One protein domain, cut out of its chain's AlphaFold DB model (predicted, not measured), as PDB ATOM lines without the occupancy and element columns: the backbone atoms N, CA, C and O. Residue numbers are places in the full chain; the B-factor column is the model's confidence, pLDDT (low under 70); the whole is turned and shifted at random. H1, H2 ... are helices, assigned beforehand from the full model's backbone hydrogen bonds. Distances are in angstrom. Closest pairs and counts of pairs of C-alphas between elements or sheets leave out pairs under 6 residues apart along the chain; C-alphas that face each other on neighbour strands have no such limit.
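This is residues 204 to 305 of the 366 residues of the protein "Retrotrans_gag domain-containing protein" of Brassica campestris (UniProt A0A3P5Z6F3). A long helix, H5, runs along one side of a small body of four short helices and goes on past it, so that residues 296 to 305 stick out as an arm and lengthen the whole. H3 packs on the first turns of H5 and on H1, H2 runs back beside part of H5, and H4 is near H3 and H5 without touching any helix. The printed part has 102 residues with five named helices, H1 to H5 in that order, and no named strand; its class is all helix. It is only just compact, close to loose, with a radius of gyration of the C-alphas of 15.3 A, and it is elongated, spanning 57 by 30 by 18 A.

H1 is residues 205 to 212, beginning at C-alpha 205 at (40.668, -38.160, -63.983), and is 10.4 A long from first to last C-alpha. H2, residues 224 to 236, is 18.3 A long. H3, residues 245 to 255, is 15.9 A long, and H4, residues 259 to 267, is 13.0 A long. H5, residues 276 to 305, is the longest helix at 43.4 A; it begins at C-alpha 276 at (49.106, -38.370, -44.576) and ends at C-alpha 305 at (40.733, -80.563, -39.131).

H2 and H3 are the hubs, touching three helices each. They only just touch each other, with 3 pairs of C-alphas within 8 A, the closest those of Ala 235 and Leu 249 at 7.0 A; the tilt is a steep 59 degrees, opposite ways. H2 touches H5 with residues 224 to 228 alone, the closest C-alphas being those of Pro 224 and Val 284, 5.8 A apart, at a shallow tilt of 29 degrees, opposite ways. H1 and H2 form a helical hairpin that only just touches, with 3 pairs of C-alphas within 8 A, the closest those of Val 211 and Phe 231 at 6.9 A; the tilt is a shallow 19 degrees. H3 touches H1 at a steep tilt of 69.6 degrees, only just short of about perpendicular, the closest C-alphas being those of Cys 212 and Tyr 255 at 5.9 A. H3 touches H5, which uses residues 276 to 279 alone, the closest C-alphas being those of Asp 246 and Trp 276 at 4.7 A, at a steep tilt of 38 degrees, the same way. H3 and H4 are close but not clearly touching, the closest C-alphas being those of Ser 254 and Ala 262 at 7.0 A. H4 and H5 are near each other, with 11 pairs of C-alphas within 10 A, while H4 is apart from H1 and H2. In H1, H2 and H5 every O i to N i+4 pair is within hydrogen-bond range; in H3 6 of 7 are and in H4 4 of 5.

The two C-alphas farthest apart are those of Gly 242 and His 305, at 57.7 A. Residues 296 to 305 stand free; the body without them spans 42 by 30 by 18 A. The printed part has no cut. The link from H1 to H2 is long, with 11 residues, and that from H3 to H4 is tight. The mean pLDDT of the printed part is 80.3, and residues 239 to 242, 270 to 274 and 289 to 305 are under 70.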
ATOM      1  N   HIS A 204      42.915 -34.726 -61.543       83.56
ATOM      2  CA  HIS A 204      42.814 -35.095 -62.949       83.56
ATOM      3  C   HIS A 204      42.303 -36.546 -63.068       83.56
ATOM      4  O   HIS A 204      42.876 -37.438 -62.431       83.56
ATOM      5  N   PRO A 205      41.276 -36.830 -63.894       86.12
ATOM      6  CA  PRO A 205      40.668 -38.160 -63.983       86.12
ATOM      7  C   PRO A 205      41.658 -39.288 -64.292       86.12
ATOM      8  O   PRO A 205      41.492 -40.404 -63.809       86.12
ATOM      9  N   ALA A 206      42.723 -39.000 -65.049       87.38
ATOM     10  CA  ALA A 206      43.776 -39.981 -65.327       87.38
ATOM     11  C   ALA A 206      44.505 -40.453 -64.056       87.38
ATOM     12  O   ALA A 206      44.843 -41.627 -63.953       87.38
ATOM     13  N   TYR A 207      44.711 -39.570 -63.076       88.00
ATOM     14  CA  TYR A 207      45.362 -39.916 -61.811       88.00
ATOM     15  C   TYR A 207      44.451 -40.751 -60.923       88.00
ATOM     16  O   TYR A 207      44.903 -41.717 -60.319       88.00
ATOM     17  N   ILE A 208      43.158 -40.414 -60.904       88.88
ATOM     18  CA  ILE A 208      42.134 -41.225 -60.241       88.88
ATOM     19  C   ILE A 208      42.121 -42.623 -60.864       88.88
ATOM     20  O   ILE A 208      42.237 -43.616 -60.157       88.88
ATOM     21  N   SER A 209      42.060 -42.706 -62.196       90.69
ATOM     22  CA  SER A 209      42.056 -43.989 -62.898       90.69
ATOM     23  C   SER A 209      43.316 -44.809 -62.622       90.69
ATOM     24  O   SER A 209      43.200 -46.016 -62.437       90.69
ATOM     25  N   LEU A 210      44.486 -44.169 -62.560       90.31
ATOM     26  CA  LEU A 210      45.756 -44.826 -62.255       90.31
ATOM     27  C   LEU A 210      45.741 -45.491 -60.873       90.31
ATOM     28  O   LEU A 210      46.125 -46.649 -60.755       90.31
ATOM     29  N   VAL A 211      45.271 -44.792 -59.837       90.44
ATOM     30  CA  VAL A 211      45.229 -45.371 -58.483       90.44
ATOM     31  C   VAL A 211      44.097 -46.383 -58.305       90.44
ATOM     32  O   VAL A 211      44.280 -47.357 -57.585       90.44
ATOM     33  N   CYS A 212      42.972 -46.224 -59.010       92.00
ATOM     34  CA  CYS A 212      41.881 -47.206 -59.002       92.00
ATOM     35  C   CYS A 212      42.249 -48.533 -59.693       92.00
ATOM     36  O   CYS A 212      41.621 -49.554 -59.432       92.00
ATOM     37  N   GLN A 213      43.241 -48.554 -60.592       91.31
ATOM     38  CA  GLN A 213      43.734 -49.813 -61.179       91.31
ATOM     39  C   GLN A 213      44.431 -50.704 -60.145       91.31
ATOM     40  O   GLN A 213      44.522 -51.914 -60.336       91.31
ATOM     41  N   HIS A 214      44.889 -50.106 -59.048       90.12
ATOM     42  CA  HIS A 214      45.546 -50.775 -57.936       90.12
ATOM     43  C   HIS A 214      44.704 -50.644 -56.663       90.12
ATOM     44  O   HIS A 214      45.240 -50.341 -55.605       90.12
ATOM     45  N   SER A 215      43.382 -50.810 -56.764       94.19
ATOM     46  CA  SER A 215      42.498 -50.709 -55.600       94.19
ATOM     47  C   SER A 215      42.762 -51.807 -54.573       94.19
ATOM     48  O   SER A 215      42.871 -52.981 -54.925       94.19
ATOM     49  N   PHE A 216      42.776 -51.421 -53.301       95.88
ATOM     50  CA  PHE A 216      42.826 -52.326 -52.158       95.88
ATOM     51  C   PHE A 216      41.436 -52.462 -51.540       95.88
ATOM     52  O   PHE A 216      40.818 -51.460 -51.165       95.88
ATOM     53  N   HIS A 217      40.946 -53.692 -51.430       93.56
ATOM     54  CA  HIS A 217      39.579 -53.991 -50.993       93.56
ATOM     55  C   HIS A 217      39.501 -54.297 -49.493       93.56
ATOM     56  O   HIS A 217      38.438 -54.139 -48.886       93.56
ATOM     57  N   GLY A 218      40.621 -54.704 -48.892       89.00
ATOM     58  CA  GLY A 218      40.684 -55.215 -47.525       89.00
ATOM     59  C   GLY A 218      40.538 -56.731 -47.442       89.00
ATOM     60  O   GLY A 218      40.138 -57.237 -46.397       89.00
ATOM     61  N   PHE A 219      40.828 -57.469 -48.520       85.75
ATOM     62  CA  PHE A 219      40.755 -58.928 -48.482       85.75
ATOM     63  C   PHE A 219      41.932 -59.543 -47.704       85.75
ATOM     64  O   PHE A 219      43.032 -58.993 -47.732       85.75
ATOM     65  N   PRO A 220      41.764 -60.733 -47.085       76.25
ATOM     66  CA  PRO A 220      42.811 -61.361 -46.266       76.25
ATOM     67  C   PRO A 220      44.126 -61.662 -47.002       76.25
ATOM     68  O   PRO A 220      45.171 -61.797 -46.374       76.25
ATOM     69  N   HIS A 221      44.071 -61.802 -48.328       78.19
ATOM     70  CA  HIS A 221      45.223 -62.114 -49.173       78.19
ATOM     71  C   HIS A 221      45.913 -60.869 -49.749       78.19
ATOM     72  O   HIS A 221      46.983 -60.992 -50.345       78.19
ATOM     73  N   GLU A 222      45.301 -59.688 -49.634       87.12
ATOM     74  CA  GLU A 222      45.924 -58.440 -50.067       87.12
ATOM     75  C   GLU A 222      46.944 -57.995 -49.008       87.12
ATOM     76  O   GLU A 222      46.685 -58.086 -47.812       87.12
ATOM     77  N   ASP A 223      48.111 -57.499 -49.433       84.00
ATOM     78  CA  ASP A 223      49.121 -56.959 -48.516       84.00
ATOM     79  C   ASP A 223      48.972 -55.431 -48.391       84.00
ATOM     80  O   ASP A 223      49.295 -54.705 -49.340       84.00
ATOM     81  N   PRO A 224      48.550 -54.914 -47.220       87.38
ATOM     82  CA  PRO A 224      48.430 -53.477 -46.973       87.38
ATOM     83  C   PRO A 224      49.754 -52.731 -47.162       87.38
ATOM     84  O   PRO A 224      49.760 -51.569 -47.569       87.38
ATOM     85  N   THR A 225      50.886 -53.384 -46.881       85.25
ATOM     86  CA  THR A 225      52.214 -52.762 -46.988       85.25
ATOM     87  C   THR A 225      52.586 -52.562 -48.451       85.25
ATOM     88  O   THR A 225      52.897 -51.444 -48.860       85.25
ATOM     89  N   SER A 226      52.479 -53.624 -49.256       87.25
ATOM     90  CA  SER A 226      52.720 -53.563 -50.701       87.25
ATOM     91  C   SER A 226      51.782 -52.578 -51.402       87.25
ATOM     92  O   SER A 226      52.208 -51.878 -52.327       87.25
ATOM     93  N   HIS A 227      50.518 -52.499 -50.972       93.12
ATOM     94  CA  HIS A 227      49.573 -51.509 -51.490       93.12
ATOM     95  C   HIS A 227      50.044 -50.082 -51.206       93.12
ATOM     96  O   HIS A 227      50.129 -49.262 -52.118       93.12
ATOM     97  N   LEU A 228      50.409 -49.797 -49.953       90.88
ATOM     98  CA  LEU A 228      50.858 -48.469 -49.547       90.88
ATOM     99  C   LEU A 228      52.134 -48.041 -50.291       90.88
ATOM    100  O   LEU A 228      52.235 -46.889 -50.712       90.88
ATOM    101  N   GLU A 229      53.085 -48.956 -50.491       88.00
ATOM    102  CA  GLU A 229      54.298 -48.703 -51.282       88.00
ATOM    103  C   GLU A 229      53.962 -48.343 -52.733       88.00
ATOM    104  O   GLU A 229      54.411 -47.311 -53.238       88.00
ATOM    105  N   THR A 230      53.114 -49.153 -53.371       89.75
ATOM    106  CA  THR A 230      52.668 -48.930 -54.754       89.75
ATOM    107  C   THR A 230      51.945 -47.592 -54.881       89.75
ATOM    108  O   THR A 230      52.226 -46.814 -55.792       89.75
ATOM    109  N   PHE A 231      51.055 -47.283 -53.937       92.69
ATOM    110  CA  PHE A 231      50.333 -46.019 -53.907       92.69
ATOM    111  C   PHE A 231      51.280 -44.817 -53.820       92.69
ATOM    112  O   PHE A 231      51.126 -43.871 -54.592       92.69
ATOM    113  N   VAL A 232      52.255 -44.840 -52.904       89.62
ATOM    114  CA  VAL A 232      53.215 -43.734 -52.739       89.62
ATOM    115  C   VAL A 232      54.034 -43.530 -54.012       89.62
ATOM    116  O   VAL A 232      54.248 -42.388 -54.422       89.62
ATOM    117  N   ASP A 233      54.439 -44.615 -54.671       86.56
ATOM    118  CA  ASP A 233      55.192 -44.536 -55.923       86.56
ATOM    119  C   ASP A 233      54.346 -43.943 -57.053       86.56
ATOM    120  O   ASP A 233      54.795 -43.003 -57.713       86.56
ATOM    121  N   LEU A 234      53.092 -44.377 -57.213       86.94
ATOM    122  CA  LEU A 234      52.159 -43.773 -58.171       86.94
ATOM    123  C   LEU A 234      51.907 -42.294 -57.858       86.94
ATOM    124  O   LEU A 234      51.994 -41.450 -58.751       86.94
ATOM    125  N   ALA A 235      51.665 -41.962 -56.589       86.44
ATOM    126  CA  ALA A 235      51.418 -40.595 -56.144       86.44
ATOM    127  C   ALA A 235      52.616 -39.668 -56.401       86.44
ATOM    128  O   ALA A 235      52.411 -38.513 -56.770       86.44
ATOM    129  N   SER A 236      53.849 -40.178 -56.283       84.31
ATOM    130  CA  SER A 236      55.080 -39.410 -56.526       84.31
ATOM    131  C   SER A 236      55.259 -38.970 -57.983       84.31
ATOM    132  O   SER A 236      55.899 -37.954 -58.253       84.31
ATOM    133  N   THR A 237      54.666 -39.703 -58.934       80.69
ATOM    134  CA  THR A 237      54.716 -39.350 -60.364       80.69
ATOM    135  C   THR A 237      53.763 -38.218 -60.735       80.69
ATOM    136  O   THR A 237      53.839 -37.670 -61.839       80.69
ATOM    137  N   ILE A 238      52.866 -37.847 -59.821       80.06
ATOM    138  CA  ILE A 238      51.816 -36.876 -60.073       80.06
ATOM    139  C   ILE A 238      52.205 -35.529 -59.464       80.06
ATOM    140  O   ILE A 238      52.482 -35.413 -58.273       80.06
ATOM    141  N   LYS A 239      52.195 -34.475 -60.284       68.00
ATOM    142  CA  LYS A 239      52.464 -33.109 -59.819       68.00
ATOM    143  C   LYS A 239      51.296 -32.594 -58.970       68.00
ATOM    144  O   LYS A 239      50.154 -32.608 -59.427       68.00
ATOM    145  N   SER A 240      51.579 -32.096 -57.765       66.75
ATOM    146  CA  SER A 240      50.597 -31.387 -56.939       66.75
ATOM    147  C   SER A 240      50.560 -29.898 -57.318       66.75
ATOM    148  O   SER A 240      51.568 -29.196 -57.284       66.75
ATOM    149  N   ASN A 241      49.386 -29.388 -57.699       65.75
ATOM    150  CA  ASN A 241      49.214 -28.001 -58.158       65.75
ATOM    151  C   ASN A 241      49.080 -27.007 -56.983       65.75
ATOM    152  O   ASN A 241      48.041 -26.375 -56.819       65.75
ATOM    153  N   GLY A 242      50.108 -26.878 -56.135       66.69
ATOM    154  CA  GLY A 242      50.121 -25.889 -55.037       66.69
ATOM    155  C   GLY A 242      49.219 -26.235 -53.843       66.69
ATOM    156  O   GLY A 242      48.892 -25.380 -53.023       66.69
ATOM    157  N   VAL A 243      48.810 -27.497 -53.746       70.81
ATOM    158  CA  VAL A 243      48.001 -28.053 -52.656       70.81
ATOM    159  C   VAL A 243      48.915 -28.615 -51.570       70.81
ATOM    160  O   VAL A 243      49.976 -29.147 -51.889       70.81
ATOM    161  N   SER A 244      48.485 -28.558 -50.302       78.31
ATOM    162  CA  SER A 244      49.161 -29.282 -49.216       78.31
ATOM    163  C   SER A 244      49.346 -30.757 -49.588       78.31
ATOM    164  O   SER A 244      48.369 -31.451 -49.875       78.31
ATOM    165  N   GLU A 245      50.594 -31.221 -49.577       78.56
ATOM    166  CA  GLU A 245      50.978 -32.589 -49.938       78.56
ATOM    167  C   GLU A 245      50.141 -33.622 -49.179       78.56
ATOM    168  O   GLU A 245      49.556 -34.517 -49.786       78.56
ATOM    169  N   ASP A 246      50.003 -33.437 -47.866       83.00
ATOM    170  CA  ASP A 246      49.229 -34.340 -47.024       83.00
ATOM    171  C   ASP A 246      47.768 -34.424 -47.486       83.00
ATOM    172  O   ASP A 246      47.223 -35.518 -47.629       83.00
ATOM    173  N   TYR A 247      47.139 -33.285 -47.795       79.81
ATOM    174  CA  TYR A 247      45.754 -33.267 -48.267       79.81
ATOM    175  C   TYR A 247      45.609 -33.974 -49.621       79.81
ATOM    176  O   TYR A 247      44.681 -34.762 -49.819       79.81
ATOM    177  N   TYR A 248      46.537 -33.710 -50.543       83.56
ATOM    178  CA  TYR A 248      46.561 -34.332 -51.863       83.56
ATOM    179  C   TYR A 248      46.696 -35.859 -51.770       83.56
ATOM    180  O   TYR A 248      45.885 -36.581 -52.357       83.56
ATOM    181  N   LEU A 249      47.659 -36.346 -50.982       87.00
ATOM    182  CA  LEU A 249      47.887 -37.776 -50.771       87.00
ATOM    183  C   LEU A 249      46.673 -38.442 -50.132       87.00
ATOM    184  O   LEU A 249      46.207 -39.459 -50.634       87.00
ATOM    185  N   CYS A 250      46.096 -37.842 -49.091       87.31
ATOM    186  CA  CYS A 250      44.920 -38.416 -48.445       87.31
ATOM    187  C   CYS A 250      43.707 -38.480 -49.392       87.31
ATOM    188  O   CYS A 250      42.957 -39.460 -49.378       87.31
ATOM    189  N   LYS A 251      43.510 -37.455 -50.234       86.88
ATOM    190  CA  LYS A 251      42.417 -37.435 -51.215       86.88
ATOM    191  C   LYS A 251      42.631 -38.489 -52.299       86.88
ATOM    192  O   LYS A 251      41.702 -39.240 -52.584       86.88
ATOM    193  N   LEU A 252      43.833 -38.586 -52.868       88.50
ATOM    194  CA  LEU A 252      44.149 -39.584 -53.892       88.50
ATOM    195  C   LEU A 252      44.077 -41.012 -53.329       88.50
ATOM    196  O   LEU A 252      43.515 -41.894 -53.972       88.50
ATOM    197  N   PHE A 253      44.557 -41.221 -52.102       92.44
ATOM    198  CA  PHE A 253      44.501 -42.510 -51.415       92.44
ATOM    199  C   PHE A 253      43.072 -43.019 -51.264       92.44
ATOM    200  O   PHE A 253      42.829 -44.206 -51.456       92.44
ATOM    201  N   SER A 254      42.102 -42.129 -51.027       91.44
ATOM    202  CA  SER A 254      40.691 -42.524 -50.941       91.44
ATOM    203  C   SER A 254      40.148 -43.178 -52.218       91.44
ATOM    204  O   SER A 254      39.230 -43.988 -52.125       91.44
ATOM    205  N   TYR A 255      40.730 -42.875 -53.386       92.31
ATOM    206  CA  TYR A 255      40.389 -43.513 -54.663       92.31
ATOM    207  C   TYR A 255      41.128 -44.836 -54.895       92.31
ATOM    208  O   TYR A 255      40.717 -45.613 -55.748       92.31
ATOM    209  N   SER A 256      42.197 -45.100 -54.141       94.75
ATOM    210  CA  SER A 256      42.916 -46.381 -54.158       94.75
ATOM    211  C   SER A 256      42.288 -47.440 -53.244       94.75
ATOM    212  O   SER A 256      42.823 -48.537 -53.126       94.75
ATOM    213  N   LEU A 257      41.197 -47.112 -52.544       95.38
ATOM    214  CA  LEU A 257      40.512 -48.023 -51.632       95.38
ATOM    215  C   LEU A 257      39.130 -48.388 -52.167       95.38
ATOM    216  O   LEU A 257      38.382 -47.517 -52.616       95.38
ATOM    217  N   ASP A 258      38.761 -49.652 -52.009       94.56
ATOM    218  CA  ASP A 258      37.417 -50.163 -52.268       94.56
ATOM    219  C   ASP A 258      36.955 -51.078 -51.116       94.56
ATOM    220  O   ASP A 258      37.661 -51.246 -50.119       94.56
ATOM    221  N   GLY A 259      35.737 -51.609 -51.199       93.31
ATOM    222  CA  GLY A 259      35.213 -52.609 -50.271       93.31
ATOM    223  C   GLY A 259      35.287 -52.190 -48.798       93.31
ATOM    224  O   GLY A 259      34.851 -51.095 -48.405       93.31
ATOM    225  N   ASP A 260      35.848 -53.079 -47.980       91.06
ATOM    226  CA  ASP A 260      35.991 -52.887 -46.539       91.06
ATOM    227  C   ASP A 260      36.992 -51.776 -46.209       91.06
ATOM    228  O   ASP A 260      36.769 -51.005 -45.267       91.06
ATOM    229  N   ALA A 261      38.029 -51.600 -47.030       92.88
ATOM    230  CA  ALA A 261      39.002 -50.523 -46.874       92.88
ATOM    231  C   ALA A 261      38.389 -49.134 -47.095       92.88
ATOM    232  O   ALA A 261      38.592 -48.215 -46.290       92.88
ATOM    233  N   ALA A 262      37.550 -48.978 -48.121       91.94
ATOM    234  CA  ALA A 262      36.821 -47.729 -48.347       91.94
ATOM    235  C   ALA A 262      35.819 -47.426 -47.218       91.94
ATOM    236  O   ALA A 262      35.566 -46.261 -46.887       91.94
ATOM    237  N   HIS A 263      35.221 -48.460 -46.617       90.06
ATOM    238  CA  HIS A 263      34.327 -48.298 -45.473       90.06
ATOM    239  C   HIS A 263      35.086 -47.932 -44.192       90.06
ATOM    240  O   HIS A 263      34.625 -47.072 -43.436       90.06
ATOM    241  N   TRP A 264      36.260 -48.526 -43.973       92.25
ATOM    242  CA  TRP A 264      37.164 -48.185 -42.875       92.25
ATOM    243  C   TRP A 264      37.561 -46.704 -42.905       92.25
ATOM    244  O   TRP A 264      37.373 -46.008 -41.905       92.25
ATOM    245  N   LEU A 265      37.979 -46.179 -44.063       89.50
ATOM    246  CA  LEU A 265      38.392 -44.775 -44.188       89.50
ATOM    247  C   LEU A 265      37.264 -43.800 -43.788       89.50
ATOM    248  O   LEU A 265      37.507 -42.776 -43.152       89.50
ATOM    249  N   LYS A 266      36.003 -44.141 -44.093       87.00
ATOM    250  CA  LYS A 266      34.812 -43.341 -43.731       87.00
ATOM    251  C   LYS A 266      34.474 -43.376 -42.238       87.00
ATOM    252  O   LYS A 266      33.745 -42.504 -41.759       87.00
ATOM    253  N   LYS A 267      34.946 -44.388 -41.504       86.75
ATOM    254  CA  LYS A 267      34.732 -44.518 -40.054       86.75
ATOM    255  C   LYS A 267      35.716 -43.687 -39.238       86.75
ATOM    256  O   LYS A 267      35.453 -43.482 -38.052       86.75
ATOM    257  N   LEU A 268      36.804 -43.209 -39.846       83.56
ATOM    258  CA  LEU A 268      37.782 -42.389 -39.147       83.56
ATOM    259  C   LEU A 268      37.118 -41.127 -38.562       83.56
ATOM    260  O   LEU A 268      36.263 -40.506 -39.209       83.56
ATOM    261  N   PRO A 269      37.459 -40.751 -37.318       74.94
ATOM    262  CA  PRO A 269      36.906 -39.562 -36.693       74.94
ATOM    263  C   PRO A 269      37.300 -38.301 -37.486       74.94
ATOM    264  O   PRO A 269      38.426 -38.206 -37.968       74.94
ATOM    265  N   PRO A 270      36.402 -37.303 -37.601       59.91
ATOM    266  CA  PRO A 270      36.655 -36.074 -38.361       59.91
ATOM    267  C   PRO A 270      37.752 -35.187 -37.748       59.91
ATOM    268  O   PRO A 270      38.243 -34.292 -38.420       59.91
ATOM    269  N   GLU A 271      38.132 -35.460 -36.498       55.62
ATOM    270  CA  GLU A 271      39.235 -34.822 -35.768       55.62
ATOM    271  C   GLU A 271      40.588 -35.515 -36.019       55.62
ATOM    272  O   GLU A 271      41.595 -35.119 -35.435       55.62
ATOM    273  N   SER A 272      40.631 -36.579 -36.839       54.41
ATOM    274  CA  SER A 272      41.905 -37.182 -37.239       54.41
ATOM    275  C   SER A 272      42.747 -36.115 -37.940       54.41
ATOM    276  O   SER A 272      42.217 -35.431 -38.821       54.41
ATOM    277  N   PRO A 273      44.031 -35.944 -37.580       51.91
ATOM    278  CA  PRO A 273      44.869 -34.967 -38.247       51.91
ATOM    279  C   PRO A 273      44.874 -35.283 -39.742       51.91
ATOM    280  O   PRO A 273      45.037 -36.435 -40.141       51.91
ATOM    281  N   ASN A 274      44.701 -34.263 -40.582       63.22
ATOM    282  CA  ASN A 274      44.778 -34.381 -42.042       63.22
ATOM    283  C   ASN A 274      46.218 -34.659 -42.525       63.22
ATOM    284  O   ASN A 274      46.573 -34.258 -43.628       63.22
ATOM    285  N   ALA A 275      47.059 -35.268 -41.686       79.25
ATOM    286  CA  ALA A 275      48.428 -35.627 -41.992       79.25
ATOM    287  C   ALA A 275      48.433 -37.019 -42.625       79.25
ATOM    288  O   ALA A 275      47.963 -37.992 -42.032       79.25
ATOM    289  N   TRP A 276      49.008 -37.121 -43.820       86.00
ATOM    290  CA  TRP A 276      49.106 -38.370 -44.576       86.00
ATOM    291  C   TRP A 276      49.673 -39.528 -43.742       86.00
ATOM    292  O   TRP A 276      49.183 -40.653 -43.818       86.00
ATOM    293  N   ASN A 277      50.658 -39.233 -42.891       85.12
ATOM    294  CA  ASN A 277      51.288 -40.220 -42.016       85.12
ATOM    295  C   ASN A 277      50.301 -40.912 -41.073       85.12
ATOM    296  O   ASN A 277      50.413 -42.116 -40.864       85.12
ATOM    297  N   ASP A 278      49.349 -40.176 -40.505       84.75
ATOM    298  CA  ASP A 278      48.431 -40.742 -39.518       84.75
ATOM    299  C   ASP A 278      47.449 -41.704 -40.190       84.75
ATOM    300  O   ASP A 278      47.194 -42.789 -39.669       84.75
ATOM    301  N   ILE A 279      46.974 -41.356 -41.391       87.31
ATOM    302  CA  ILE A 279      46.118 -42.235 -42.198       87.31
ATOM    303  C   ILE A 279      46.891 -43.469 -42.665       87.31
ATOM    304  O   ILE A 279      46.385 -44.580 -42.522       87.31
ATOM    305  N   ALA A 280      48.113 -43.298 -43.177       88.81
ATOM    306  CA  ALA A 280      48.954 -44.406 -43.626       88.81
ATOM    307  C   ALA A 280      49.258 -45.391 -42.482       88.81
ATOM    308  O   ALA A 280      49.097 -46.602 -42.641       88.81
ATOM    309  N   ASN A 281      49.609 -44.876 -41.301       84.31
ATOM    310  CA  ASN A 281      49.860 -45.695 -40.116       84.31
ATOM    311  C   ASN A 281      48.591 -46.397 -39.625       84.31
ATOM    312  O   ASN A 281      48.622 -47.587 -39.310       84.31
ATOM    313  N   ALA A 282      47.462 -45.687 -39.572       87.00
ATOM    314  CA  ALA A 282      46.189 -46.275 -39.169       87.00
ATOM    315  C   ALA A 282      45.734 -47.374 -40.142       87.00
ATOM    316  O   ALA A 282      45.220 -48.397 -39.694       87.00
ATOM    317  N   PHE A 283      45.951 -47.184 -41.446       89.62
ATOM    318  CA  PHE A 283      45.626 -48.159 -42.487       89.62
ATOM    319  C   PHE A 283      46.416 -49.452 -42.296       89.62
ATOM    320  O   PHE A 283      45.834 -50.528 -42.171       89.62
ATOM    321  N   VAL A 284      47.739 -49.329 -42.201       86.00
ATOM    322  CA  VAL A 284      48.633 -50.474 -42.026       86.00
ATOM    323  C   VAL A 284      48.315 -51.210 -40.732       86.00
ATOM    324  O   VAL A 284      48.176 -52.427 -40.755       86.00
ATOM    325  N   ASN A 285      48.111 -50.495 -39.623       83.62
ATOM    326  CA  ASN A 285      47.711 -51.131 -38.372       83.62
ATOM    327  C   ASN A 285      46.385 -51.884 -38.537       83.62
ATOM    328  O   ASN A 285      46.322 -53.068 -38.231       83.62
ATOM    329  N   ASN A 286      45.343 -51.249 -39.076       85.75
ATOM    330  CA  ASN A 286      44.036 -51.890 -39.190       85.75
ATOM    331  C   ASN A 286      44.095 -53.186 -40.016       85.75
ATOM    332  O   ASN A 286      43.645 -54.229 -39.557       85.75
ATOM    333  N   PHE A 287      44.690 -53.132 -41.207       84.50
ATOM    334  CA  PHE A 287      44.633 -54.259 -42.136       84.50
ATOM    335  C   PHE A 287      45.755 -55.287 -41.947       84.50
ATOM    336  O   PHE A 287      45.564 -56.441 -42.316       84.50
ATOM    337  N   LEU A 288      46.895 -54.936 -41.334       74.81
ATOM    338  CA  LEU A 288      47.902 -55.944 -40.972       74.81
ATOM    339  C   LEU A 288      47.473 -56.781 -39.767       74.81
ATOM    340  O   LEU A 288      47.726 -57.986 -39.763       74.81
ATOM    341  N   TYR A 289      46.830 -56.175 -38.760       61.72
ATOM    342  CA  TYR A 289      46.323 -56.929 -37.611       61.72
ATOM    343  C   TYR A 289      45.135 -57.820 -38.004       61.72
ATOM    344  O   TYR A 289      45.095 -58.973 -37.576       61.72
ATOM    345  N   ASP A 290      44.239 -57.349 -38.876       60.16
ATOM    346  CA  ASP A 290      43.117 -58.157 -39.379       60.16
ATOM    347  C   ASP A 290      43.579 -59.313 -40.286       60.16
ATOM    348  O   ASP A 290      43.042 -60.421 -40.195       60.16
ATOM    349  N   ALA A 291      44.606 -59.102 -41.119       56.50
ATOM    350  CA  ALA A 291      45.188 -60.164 -41.945       56.50
ATOM    351  C   ALA A 291      45.928 -61.212 -41.099       56.50
ATOM    352  O   ALA A 291      45.783 -62.410 -41.337       56.50
ATOM    353  N   ALA A 292      46.677 -60.785 -40.074       56.59
ATOM    354  CA  ALA A 292      47.345 -61.698 -39.148       56.59
ATOM    355  C   ALA A 292      46.337 -62.509 -38.318       56.59
ATOM    356  O   ALA A 292      46.506 -63.718 -38.178       56.59
ATOM    357  N   ALA A 293      45.265 -61.876 -37.832       56.25
ATOM    358  CA  ALA A 293      44.199 -62.556 -37.099       56.25
ATOM    359  C   ALA A 293      43.387 -63.508 -37.995       56.25
ATOM    360  O   ALA A 293      43.070 -64.617 -37.573       56.25
ATOM    361  N   SER A 294      43.087 -63.125 -39.243       56.94
ATOM    362  CA  SER A 294      42.421 -64.022 -40.203       56.94
ATOM    363  C   SER A 294      43.284 -65.227 -40.551       56.94
ATOM    364  O   SER A 294      42.784 -66.348 -40.536       56.94
ATOM    365  N   LEU A 295      44.579 -65.017 -40.807       59.16
ATOM    366  CA  LEU A 295      45.513 -66.108 -41.069       59.16
ATOM    367  C   LEU A 295      45.669 -67.009 -39.838       59.16
ATOM    368  O   LEU A 295      45.741 -68.221 -39.984       59.16
ATOM    369  N   GLU A 296      45.675 -66.450 -38.625       59.75
ATOM    370  CA  GLU A 296      45.680 -67.244 -37.394       59.75
ATOM    371  C   GLU A 296      44.422 -68.115 -37.282       59.75
ATOM    372  O   GLU A 296      44.531 -69.302 -36.984       59.75
ATOM    373  N   ILE A 297      43.237 -67.558 -37.554       62.88
ATOM    374  CA  ILE A 297      41.968 -68.299 -37.534       62.88
ATOM    375  C   ILE A 297      41.960 -69.393 -38.611       62.88
ATOM    376  O   ILE A 297      41.546 -70.517 -38.330       62.88
ATOM    377  N   GLU A 298      42.454 -69.103 -39.814       61.00
ATOM    378  CA  GLU A 298      42.548 -70.067 -40.915       61.00
ATOM    379  C   GLU A 298      43.557 -71.183 -40.605       61.00
ATOM    380  O   GLU A 298      43.241 -72.364 -40.743       61.00
ATOM    381  N   MET A 299      44.742 -70.838 -40.091       62.41
ATOM    382  CA  MET A 299      45.744 -71.814 -39.652       62.41
ATOM    383  C   MET A 299      45.247 -72.646 -38.464       62.41
ATOM    384  O   MET A 299      45.521 -73.846 -38.402       62.41
ATOM    385  N   ARG A 300      44.492 -72.043 -37.535       62.94
ATOM    386  CA  ARG A 300      43.843 -72.736 -36.412       62.94
ATOM    387  C   ARG A 300      42.790 -73.719 -36.923       62.94
ATOM    388  O   ARG A 300      42.825 -74.875 -36.519       62.94
ATOM    389  N   SER A 301      41.940 -73.292 -37.856       64.00
ATOM    390  CA  SER A 301      40.914 -74.133 -38.484       64.00
ATOM    391  C   SER A 301      41.520 -75.297 -39.277       64.00
ATOM    392  O   SER A 301      41.057 -76.429 -39.154       64.00
ATOM    393  N   MET A 302      42.595 -75.054 -40.034       60.44
ATOM    394  CA  MET A 302      43.278 -76.102 -40.795       60.44
ATOM    395  C   MET A 302      43.968 -77.123 -39.878       60.44
ATOM    396  O   MET A 302      43.959 -78.315 -40.170       60.44
ATOM    397  N   MET A 303      44.535 -76.684 -38.747       59.75
ATOM    398  CA  MET A 303      45.109 -77.596 -37.750       59.75
ATOM    399  C   MET A 303      44.047 -78.386 -36.977       59.75
ATOM    400  O   MET A 303      44.322 -79.519 -36.602       59.75
ATOM    401  N   GLU A 304      42.864 -77.818 -36.729       60.81
ATOM    402  CA  GLU A 304      41.758 -78.503 -36.042       60.81
ATOM    403  C   GLU A 304      41.230 -79.677 -36.881       60.81
ATOM    404  O   GLU A 304      41.115 -80.788 -36.371       60.81
ATOM    405  N   HIS A 305      41.097 -79.488 -38.199       57.81
ATOM    406  CA  HIS A 305      40.733 -80.563 -39.131       57.81
ATOM    407  C   HIS A 305      41.790 -81.685 -39.212       57.81
ATOM    408  O   HIS A 305      41.459 -82.828 -39.507       57.81
TER     409      HIS A 305